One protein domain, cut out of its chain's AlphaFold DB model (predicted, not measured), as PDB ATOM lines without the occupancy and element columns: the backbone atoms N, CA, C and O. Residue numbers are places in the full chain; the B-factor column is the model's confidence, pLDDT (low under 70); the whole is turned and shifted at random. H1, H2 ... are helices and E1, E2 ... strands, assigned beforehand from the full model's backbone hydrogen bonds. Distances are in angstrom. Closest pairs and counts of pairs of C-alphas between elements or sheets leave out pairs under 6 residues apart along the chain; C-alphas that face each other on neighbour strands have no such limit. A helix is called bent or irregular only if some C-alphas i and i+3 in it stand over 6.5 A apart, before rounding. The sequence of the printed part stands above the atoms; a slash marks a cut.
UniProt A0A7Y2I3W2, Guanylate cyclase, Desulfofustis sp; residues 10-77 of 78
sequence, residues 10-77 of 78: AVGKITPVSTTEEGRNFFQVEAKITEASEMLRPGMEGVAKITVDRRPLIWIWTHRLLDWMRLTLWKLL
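AT A GLANCE: This is residues 10 to 77 of the 78 residues of the protein "Guanylate cyclase" of Desulfofustis sp (UniProt A0A7Y2I3W2). A two-stranded hairpin, E1 and E2, in which E1 bends by 80 degrees at residue 17, lies toward one end of this model together with the loop of residues 36 to 49, and a single helix, H1, sticks out at the other end without packing on the hairpin. A long link with no named element joins them: it swings out from the end of E2 in a wide loop, folds back and then runs on to H1. The printed part has 68 residues with two named strands and one named helix, in the order E1, E2, H1, and its class is mixed, helices and strands. E1 and E2 form an antiparallel sheet of two strands. The whole is extended, with a radius of gyration of the C-alphas of 19.7 A, and only just flat, its C-alphas spanning 57 by 37 by 21 A.

IN THESE COORDINATES: Strand E1 takes residues 10 to 21, beginning at C-alpha 10 at (26.641, -3.804, 43.711), and measures 24.9 A from first to last C-alpha. It bends by 80 degrees at residue 17. Strand E2 takes residues 24 to 33 and measures 26.8 A, ending with C-alpha 33 at (30.211, 1.316, 42.728). Helix H1 takes residues 57 to 76 and measures 29.2 A, ending with C-alpha 76 at (-6.662, -16.541, 60.924). H1 is neither bent nor irregular, but only just: C-alphas 61 and 64 are 6.4 A apart.

HOW THE PARTS SIT: E1 and E2 are a hairpin, joined by a tight link of 2 residues. They are antiparallel, with 157 degrees between their N-to-C directions. The C-alphas of Val 11 and Ala 31 face each other at 4.2 A, and those of Thr 20 and Asn 25 at 4.8 A. Before the bend in E1, N 10 and O 32 are within hydrogen-bond range at 2.8 A; after it, N 19 and O 26 are within range at 2.9 A. H1 is apart from E1, with no C-alpha of the one within 8 A of the other. In H1, 14 of 16 O i to N i+4 pairs are within hydrogen-bond range.

THE WHOLE: The two C-alphas farthest apart are those of Glu 22 and Leu 77, at 57.8 A. The printed part runs from residue 10 to residue 77 of a chain of 78 residues and has no cut. The link from E2 to H1 is long, with 23 residues, 34 to 56. Residues 36 to 49 stand free, as do residues 51 to 77, of which 57 to 76 belong to H1. The mean pLDDT of the printed part is 83.7, and residues 36 to 38 are under 70.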
ATOM      1  N   ALA A  10      27.898  -3.090  43.603       87.75
ATOM      2  CA  ALA A  10      26.641  -3.804  43.711       87.75
ATOM      3  C   ALA A  10      25.948  -3.824  42.345       87.75
ATOM      4  O   ALA A  10      25.797  -2.786  41.696       87.75
ATOM      5  N   VAL A  11      25.509  -5.006  41.910       87.06
ATOM      6  CA  VAL A  11      24.662  -5.146  40.720       87.06
ATOM      7  C   VAL A  11      23.292  -4.551  41.032       87.06
ATOM      8  O   VAL A  11      22.643  -4.961  41.991       87.06
ATOM      9  N   GLY A  12      22.862  -3.571  40.237       85.06
ATOM     10  CA  GLY A  12      21.585  -2.887  40.429       85.06
ATOM     11  C   GLY A  12      20.491  -3.395  39.496       85.06
ATOM     12  O   GLY A  12      19.347  -3.549  39.918       85.06
ATOM     13  N   LYS A  13      20.830  -3.655  38.230       85.56
ATOM     14  CA  LYS A  13      19.856  -4.066  37.216       85.56
ATOM     15  C   LYS A  13      20.491  -4.994  36.194       85.56
ATOM     16  O   LYS A  13      21.610  -4.768  35.744       85.56
ATOM     17  N   ILE A  14      19.745  -6.023  35.812       85.62
ATOM     18  CA  ILE A  14      20.090  -6.917  34.709       85.62
ATOM     19  C   ILE A  14      19.077  -6.647  33.602       85.62
ATOM     20  O   ILE A  14      17.872  -6.794  33.821       85.62
ATOM     21  N   THR A  15      19.545  -6.220  32.434       85.75
ATOM     22  CA  THR A  15      18.676  -6.040  31.269       85.75
ATOM     23  C   THR A  15      18.354  -7.422  30.696       85.75
ATOM     24  O   THR A  15      19.275  -8.158  30.347       85.75
ATOM     25  N   PRO A  16      17.066  -7.809  30.604       75.81
ATOM     26  CA  PRO A  16      16.671  -9.169  30.224       75.81
ATOM     27  C   PRO A  16      16.843  -9.454  28.727       75.81
ATOM     28  O   PRO A  16      16.657 -10.587  28.292       75.81
ATOM     29  N   VAL A  17      17.171  -8.433  27.933       81.38
ATOM     30  CA  VAL A  17      17.449  -8.575  26.506       81.38
ATOM     31  C   VAL A  17      18.878  -9.077  26.348       81.38
ATOM     32  O   VAL A  17      19.823  -8.398  26.747       81.38
ATOM     33  N   SER A  18      19.022 -10.274  25.783       81.69
ATOM     34  CA  SER A  18      20.327 -10.828  25.448       81.69
ATOM     35  C   SER A  18      20.840 -10.223  24.147       81.69
ATOM     36  O   SER A  18      20.145 -10.274  23.130       81.69
ATOM     37  N   THR A  19      22.072  -9.730  24.159       78.88
ATOM     38  CA  THR A  19      22.809  -9.414  22.935       78.88
ATOM     39  C   THR A  19      23.593 -10.652  22.529       78.88
ATOM     40  O   THR A  19      24.333 -11.217  23.338       78.88
ATOM     41  N   THR A  20      23.413 -11.097  21.290       79.50
ATOM     42  CA  THR A  20      24.186 -12.210  20.742       79.50
ATOM     43  C   THR A  20      25.460 -11.659  20.127       79.50
ATOM     44  O   THR A  20      25.405 -10.941  19.132       79.50
ATOM     45  N   GLU A  21      26.601 -12.014  20.699       79.44
ATOM     46  CA  GLU A  21      27.921 -11.683  20.164       79.44
ATOM     47  C   GLU A  21      28.733 -12.983  20.113       79.44
ATOM     48  O   GLU A  21      28.617 -13.823  21.004       79.44
ATOM     49  N   GLU A  22      29.461 -13.232  19.023       78.69
ATOM     50  CA  GLU A  22      30.286 -14.447  18.856       78.69
ATOM     51  C   GLU A  22      29.562 -15.786  19.155       78.69
ATOM     52  O   GLU A  22      30.150 -16.750  19.647       78.69
ATOM     53  N   GLY A  23      28.253 -15.862  18.881       84.25
ATOM     54  CA  GLY A  23      27.445 -17.066  19.122       84.25
ATOM     55  C   GLY A  23      27.143 -17.358  20.599       84.25
ATOM     56  O   GLY A  23      26.680 -18.455  20.919       84.25
ATOM     57  N   ARG A  24      27.385 -16.403  21.503       82.50
ATOM     58  CA  ARG A  24      27.036 -16.488  22.928       82.50
ATOM     59  C   ARG A  24      26.030 -15.405  23.302       82.50
ATOM     60  O   ARG A  24      26.024 -14.316  22.738       82.50
ATOM     61  N   ASN A  25      25.189 -15.717  24.284       86.44
ATOM     62  CA  ASN A  25      24.218 -14.770  24.822       86.44
ATOM     63  C   ASN A  25      24.866 -13.965  25.946       86.44
ATOM     64  O   ASN A  25      25.218 -14.522  26.990       86.44
ATOM     65  N   PHE A  26      24.978 -12.658  25.745       86.12
ATOM     66  CA  PHE A  26      25.446 -11.720  26.752       86.12
ATOM     67  C   PHE A  26      24.274 -10.932  27.323       86.12
ATOM     68  O   PHE A  26      23.375 -10.511  26.599       86.12
ATOM     69  N   PHE A  27      24.297 -10.719  28.636       87.56
ATOM     70  CA  PHE A  27      23.324  -9.885  29.330       87.56
ATOM     71  C   PHE A  27      24.022  -8.633  29.831       87.56
ATOM     72  O   PHE A  27      25.045  -8.717  30.513       87.56
ATOM     73  N   GLN A  28      23.460  -7.471  29.509       86.56
ATOM     74  CA  GLN A  28      23.969  -6.214  30.032       86.56
ATOM     75  C   GLN A  28      23.585  -6.085  31.508       86.56
ATOM     76  O   GLN A  28      22.406  -6.136  31.874       86.56
ATOM     77  N   VAL A  29      24.597  -5.911  32.354       88.25
ATOM     78  CA  VAL A  29      24.440  -5.750  33.798       88.25
ATOM     79  C   VAL A  29      24.896  -4.353  34.189       88.25
ATOM     80  O   VAL A  29      26.055  -3.990  34.001       88.25
ATOM     81  N   GLU A  30      23.983  -3.572  34.750       87.38
ATOM     82  CA  GLU A  30      24.278  -2.265  35.322       87.38
ATOM     83  C   GLU A  30      24.635  -2.429  36.803       87.38
ATOM     84  O   GLU A  30      23.868  -2.980  37.603       87.38
ATOM     85  N   ALA A  31      25.807  -1.925  37.180       86.81
ATOM     86  CA  ALA A  31      26.320  -1.960  38.540       86.81
ATOM     87  C   ALA A  31      26.602  -0.549  39.059       86.81
ATOM     88  O   ALA A  31      26.990   0.344  38.307       86.81
ATOM     89  N   LYS A  32      26.435  -0.360  40.368       85.81
ATOM     90  CA  LYS A  32      26.825   0.858  41.078       85.81
ATOM     91  C   LYS A  32      28.018   0.560  41.963       85.81
ATOM     92  O   LYS A  32      28.025  -0.422  42.698       85.81
ATOM     93  N   ILE A  33      29.013   1.428  41.903       84.88
ATOM     94  CA  ILE A  33      30.211   1.316  42.728       84.88
ATOM     95  C   ILE A  33      29.842   1.791  44.128       84.88
ATOM     96  O   ILE A  33      29.292   2.879  44.290       84.88
ATOM     97  N   THR A  34      30.051   0.926  45.115       80.94
ATOM     98  CA  THR A  34      29.555   1.143  46.482       80.94
ATOM     99  C   THR A  34      30.461   2.094  47.257       80.94
ATOM    100  O   THR A  34      29.986   2.843  48.104       80.94
ATOM    101  N   GLU A  35      31.749   2.111  46.922       75.44
ATOM    102  CA  GLU A  35      32.729   3.041  47.473       75.44
ATOM    103  C   GLU A  35      33.094   4.088  46.423       75.44
ATOM    104  O   GLU A  35      33.541   3.754  45.324       75.44
ATOM    105  N   ALA A  36      32.911   5.366  46.753       65.00
ATOM    106  CA  ALA A  36      33.328   6.457  45.888       65.00
ATOM    107  C   ALA A  36      34.856   6.419  45.723       65.00
ATOM    108  O   ALA A  36      35.606   6.806  46.614       65.00
ATOM    109  N   SER A  37      35.325   5.920  44.581       65.31
ATOM    110  CA  SER A  37      36.732   6.004  44.203       65.31
ATOM    111  C   SER A  37      36.937   7.300  43.432       65.31
ATOM    112  O   SER A  37      36.489   7.419  42.291       65.31
ATOM    113  N   GLU A  38      37.637   8.262  44.033       67.38
ATOM    114  CA  GLU A  38      37.972   9.558  43.413       67.38
ATOM    115  C   GLU A  38      38.761   9.419  42.095       67.38
ATOM    116  O   GLU A  38      38.868  10.363  41.315       67.38
ATOM    117  N   MET A  39      39.315   8.234  41.819       70.50
ATOM    118  CA  MET A  39      40.139   7.967  40.639       70.50
ATOM    119  C   MET A  39      39.382   7.309  39.478       70.50
ATOM    120  O   MET A  39      39.969   7.151  38.404       70.50
ATOM    121  N   LEU A  40      38.116   6.916  39.654       74.56
ATOM    122  CA  LEU A  40      37.335   6.310  38.575       74.56
ATOM    123  C   LEU A  40      36.785   7.379  37.636       74.56
ATOM    124  O   LEU A  40      36.064   8.286  38.040       74.56
ATOM    125  N   ARG A  41      37.128   7.247  36.356       80.69
ATOM    126  CA  ARG A  41      36.691   8.144  35.290       80.69
ATOM    127  C   ARG A  41      35.754   7.410  34.328       80.69
ATOM    128  O   ARG A  41      35.937   6.214  34.095       80.69
ATOM    129  N   PRO A  42      34.767   8.106  33.742       79.62
ATOM    130  CA  PRO A  42      33.955   7.549  32.665       79.62
ATOM    131  C   PRO A  42      34.827   7.036  31.507       79.62
ATOM    132  O   PRO A  42      35.850   7.640  31.189       79.62
ATOM    133  N   GLY A  43      34.424   5.922  30.888       82.62
ATOM    134  CA  GLY A  43      35.165   5.280  29.790       82.62
ATOM    135  C   GLY A  43      36.276   4.317  30.228       82.62
ATOM    136  O   GLY A  43      37.002   3.802  29.386       82.62
ATOM    137  N   MET A  44      36.434   4.059  31.530       83.81
ATOM    138  CA  MET A  44      37.357   3.030  32.013       83.81
ATOM    139  C   MET A  44      36.790   1.622  31.795       83.81
ATOM    140  O   MET A  44      35.701   1.305  32.266       83.81
ATOM    141  N   GLU A  45      37.580   0.764  31.151       80.69
ATOM    142  CA  GLU A  45      37.298  -0.663  30.981       80.69
ATOM    143  C   GLU A  45      38.113  -1.513  31.966       80.69
ATOM    144  O   GLU A  45      39.224  -1.155  32.379       80.69
ATOM    145  N   GLY A  46      37.564  -2.664  32.343       81.94
ATOM    146  CA  GLY A  46      38.206  -3.606  33.250       81.94
ATOM    147  C   GLY A  46      37.426  -4.908  33.371       81.94
ATOM    148  O   GLY A  46      36.334  -5.055  32.827       81.94
ATOM    149  N   VAL A  47      37.991  -5.863  34.109       82.81
ATOM    150  CA  VAL A  47      37.353  -7.158  34.374       82.81
ATOM    151  C   VAL A  47      36.734  -7.135  35.764       82.81
ATOM    152  O   VAL A  47      37.434  -6.949  36.759       82.81
ATOM    153  N   ALA A  48      35.428  -7.368  35.831       84.06
ATOM    154  CA  ALA A  48      34.693  -7.505  37.078       84.06
ATOM    155  C   ALA A  48      34.389  -8.983  37.361       84.06
ATOM    156  O   ALA A  48      34.002  -9.733  36.465       84.06
ATOM    157  N   LYS A  49      34.542  -9.406  38.619       86.12
ATOM    158  CA  LYS A  49      34.095 -10.724  39.090       86.12
ATOM    159  C   LYS A  49      32.874 -10.530  39.976       86.12
ATOM    160  O   LYS A  49      32.942  -9.797  40.956       86.12
ATOM    161  N   ILE A  50      31.775 -11.185  39.620       86.19
ATOM    162  CA  ILE A  50      30.541 -11.193  40.407       86.19
ATOM    163  C   ILE A  50      30.440 -12.493  41.201       86.19
ATOM    164  O   ILE A  50      30.638 -13.582  40.661       86.19
ATOM    165  N   THR A  51      30.111 -12.377  42.482       85.69
ATOM    166  CA  THR A  51      29.788 -13.527  43.328       85.69
ATOM    167  C   THR A  51      28.280 -13.715  43.314       85.69
ATOM    168  O   THR A  51      27.538 -12.813  43.696       85.69
ATOM    169  N   VAL A  52      27.823 -14.883  42.870       84.25
ATOM    170  CA  VAL A  52      26.406 -15.260  42.917       84.25
ATOM    171  C   VAL A  52      26.199 -16.175  44.116       84.25
ATOM    172  O   VAL A  52      26.849 -17.215  44.227       84.25
ATOM    173  N   ASP A  53      25.310 -15.765  45.016       81.19
ATOM    174  CA  ASP A  53      24.960 -16.537  46.206       81.19
ATOM    175  C   ASP A  53      24.315 -17.881  45.820       81.19
ATOM    176  O   ASP A  53      23.500 -17.961  44.895       81.19
ATOM    177  N   ARG A  54      24.680 -18.952  46.531       81.56
ATOM    178  CA  ARG A  54      24.137 -20.299  46.319       81.56
ATOM    179  C   ARG A  54      23.208 -20.637  47.469       81.56
ATOM    180  O   ARG A  54      23.652 -20.974  48.562       81.56
ATOM    181  N   ARG A  55      21.905 -20.602  47.206       80.62
ATOM    182  CA  ARG A  55      20.893 -20.997  48.190       80.62
ATOM    183  C   ARG A  55      20.546 -22.476  48.032       80.62
ATOM    184  O   ARG A  55      20.452 -22.947  46.897       80.62
ATOM    185  N   PRO A  56      20.343 -23.223  49.134       84.38
ATOM    186  CA  PRO A  56      19.907 -24.609  49.041       84.38
ATOM    187  C   PRO A  56      18.551 -24.671  48.330       84.38
ATOM    188  O   PRO A  56      17.668 -23.862  48.611       84.38
ATOM    189  N   LEU A  57      18.367 -25.649  47.437       81.50
ATOM    190  CA  LEU A  57      17.110 -25.860  46.700       81.50
ATOM    191  C   LEU A  57      15.902 -25.878  47.638       81.50
ATOM    192  O   LEU A  57      14.870 -25.290  47.326       81.50
ATOM    193  N   ILE A  58      16.062 -26.480  48.821       84.50
ATOM    194  CA  ILE A  58      15.006 -26.558  49.826       84.50
ATOM    195  C   ILE A  58      14.495 -25.168  50.226       84.50
ATOM    196  O   ILE A  58      13.290 -24.998  50.313       84.50
ATOM    197  N   TRP A  59      15.366 -24.155  50.346       86.06
ATOM    198  CA  TRP A  59      14.980 -22.771  50.656       86.06
ATOM    199  C   TRP A  59      14.128 -22.150  49.545       86.06
ATOM    200  O   TRP A  59      13.138 -21.477  49.821       86.06
ATOM    201  N   ILE A  60      14.468 -22.407  48.278       82.44
ATOM    202  CA  ILE A  60      13.711 -21.894  47.124       82.44
ATOM    203  C   ILE A  60      12.282 -22.456  47.120       82.44
ATOM    204  O   ILE A  60      11.345 -21.738  46.788       82.44
ATOM    205  N   TRP A  61      12.077 -23.699  47.552       85.75
ATOM    206  CA  TRP A  61      10.732 -24.272  47.651       85.75
ATOM    207  C   TRP A  61      10.004 -23.872  48.939       85.75
ATOM    208  O   TRP A  61       8.808 -23.578  48.902       85.75
ATOM    209  N   THR A  62      10.704 -23.824  50.076       89.62
ATOM    210  CA  THR A  62      10.071 -23.604  51.382       89.62
ATOM    211  C   THR A  62       9.806 -22.140  51.697       89.62
ATOM    212  O   THR A  62       8.803 -21.879  52.352       89.62
ATOM    213  N   HIS A  63      10.614 -21.181  51.223       88.56
ATOM    214  CA  HIS A  63      10.405 -19.763  51.561       88.56
ATOM    215  C   HIS A  63       9.005 -19.283  51.151       88.56
ATOM    216  O   HIS A  63       8.293 -18.711  51.967       88.56
ATOM    217  N   ARG A  64       8.545 -19.638  49.942       86.25
ATOM    218  CA  ARG A  64       7.215 -19.256  49.450       86.25
ATOM    219  C   ARG A  64       6.082 -19.901  50.254       86.25
ATOM    220  O   ARG A  64       5.049 -19.272  50.465       86.25
ATOM    221  N   LEU A  65       6.269 -21.148  50.699       90.19
ATOM    222  CA  LEU A  65       5.306 -21.851  51.552       90.19
ATOM    223  C   LEU A  65       5.252 -21.229  52.952       90.19
ATOM    224  O   LEU A  65       4.163 -20.984  53.459       90.19
ATOM    225  N   LEU A  66       6.409 -20.945  53.554       91.81
ATOM    226  CA  LEU A  66       6.515 -20.320  54.874       91.81
ATOM    227  C   LEU A  66       5.937 -18.904  54.875       91.81
ATOM    228  O   LEU A  66       5.200 -18.558  55.796       91.81
ATOM    229  N   ASP A  67       6.204 -18.118  53.833       90.44
ATOM    230  CA  ASP A  67       5.633 -16.779  53.668       90.44
ATOM    231  C   ASP A  67       4.104 -16.847  53.555       90.44
ATOM    232  O   ASP A  67       3.396 -16.102  54.236       90.44
ATOM    233  N   TRP A  68       3.571 -17.793  52.772       91.31
ATOM    234  CA  TRP A  68       2.128 -18.025  52.695       91.31
ATOM    235  C   TRP A  68       1.541 -18.480  54.036       91.31
ATOM    236  O   TRP A  68       0.516 -17.946  54.459       91.31
ATOM    237  N   MET A  69       2.184 -19.420  54.732       93.56
ATOM    238  CA  MET A  69       1.734 -19.881  56.047       93.56
ATOM    239  C   MET A  69       1.722 -18.736  57.056       93.56
ATOM    240  O   MET A  69       0.745 -18.581  57.783       93.56
ATOM    241  N   ARG A  70       2.762 -17.897  57.068       91.31
ATOM    242  CA  ARG A  70       2.859 -16.719  57.936       91.31
ATOM    243  C   ARG A  70       1.716 -15.742  57.677       91.31
ATOM    244  O   ARG A  70       1.049 -15.343  58.628       91.31
ATOM    245  N   LEU A  71       1.465 -15.389  56.416       90.56
ATOM    246  CA  LEU A  71       0.355 -14.506  56.037       90.56
ATOM    247  C   LEU A  71      -1.013 -15.123  56.367       90.56
ATOM    248  O   LEU A  71      -1.916 -14.428  56.822       90.56
ATOM    249  N   THR A  72      -1.163 -16.433  56.174       89.62
ATOM    250  CA  THR A  72      -2.409 -17.153  56.474       89.62
ATOM    251  C   THR A  72      -2.671 -17.212  57.976       89.62
ATOM    252  O   THR A  72      -3.793 -16.959  58.403       89.62
ATOM    253  N   LEU A  73      -1.642 -17.470  58.787       93.38
ATOM    254  CA  LEU A  73      -1.732 -17.415  60.247       93.38
ATOM    255  C   LEU A  73      -2.102 -16.007  60.720       93.38
ATOM    256  O   LEU A  73      -2.998 -15.876  61.540       93.38
ATOM    257  N   TRP A  74      -1.508 -14.957  60.144       89.25
ATOM    258  CA  TRP A  74      -1.896 -13.568  60.428       89.25
ATOM    259  C   TRP A  74      -3.350 -13.249  60.060       89.25
ATOM    260  O   TRP A  74      -3.958 -12.398  60.691       89.25
ATOM    261  N   LYS A  75      -3.914 -13.904  59.040       88.69
ATOM    262  CA  LYS A  75      -5.324 -13.735  58.658       88.69
ATOM    263  C   LYS A  75      -6.284 -14.507  59.572       88.69
ATOM    264  O   LYS A  75      -7.444 -14.126  59.692       88.69
ATOM    265  N   LEU A  76      -5.837 -15.633  60.123       88.00
ATOM    266  CA  LEU A  76      -6.662 -16.541  60.924       88.00
ATOM    267  C   LEU A  76      -6.614 -16.232  62.423       88.00
ATOM    268  O   LEU A  76      -7.572 -16.548  63.123       88.00
ATOM    269  N   LEU A  77      -5.521 -15.645  62.913       76.25
ATOM    270  CA  LEU A  77      -5.461 -15.093  64.259       76.25
ATOM    271  C   LEU A  77      -6.110 -13.691  64.257       76.25
ATOM    272  O   LEU A  77      -5.700 -12.867  63.439       76.25
TER     273      LEU A  77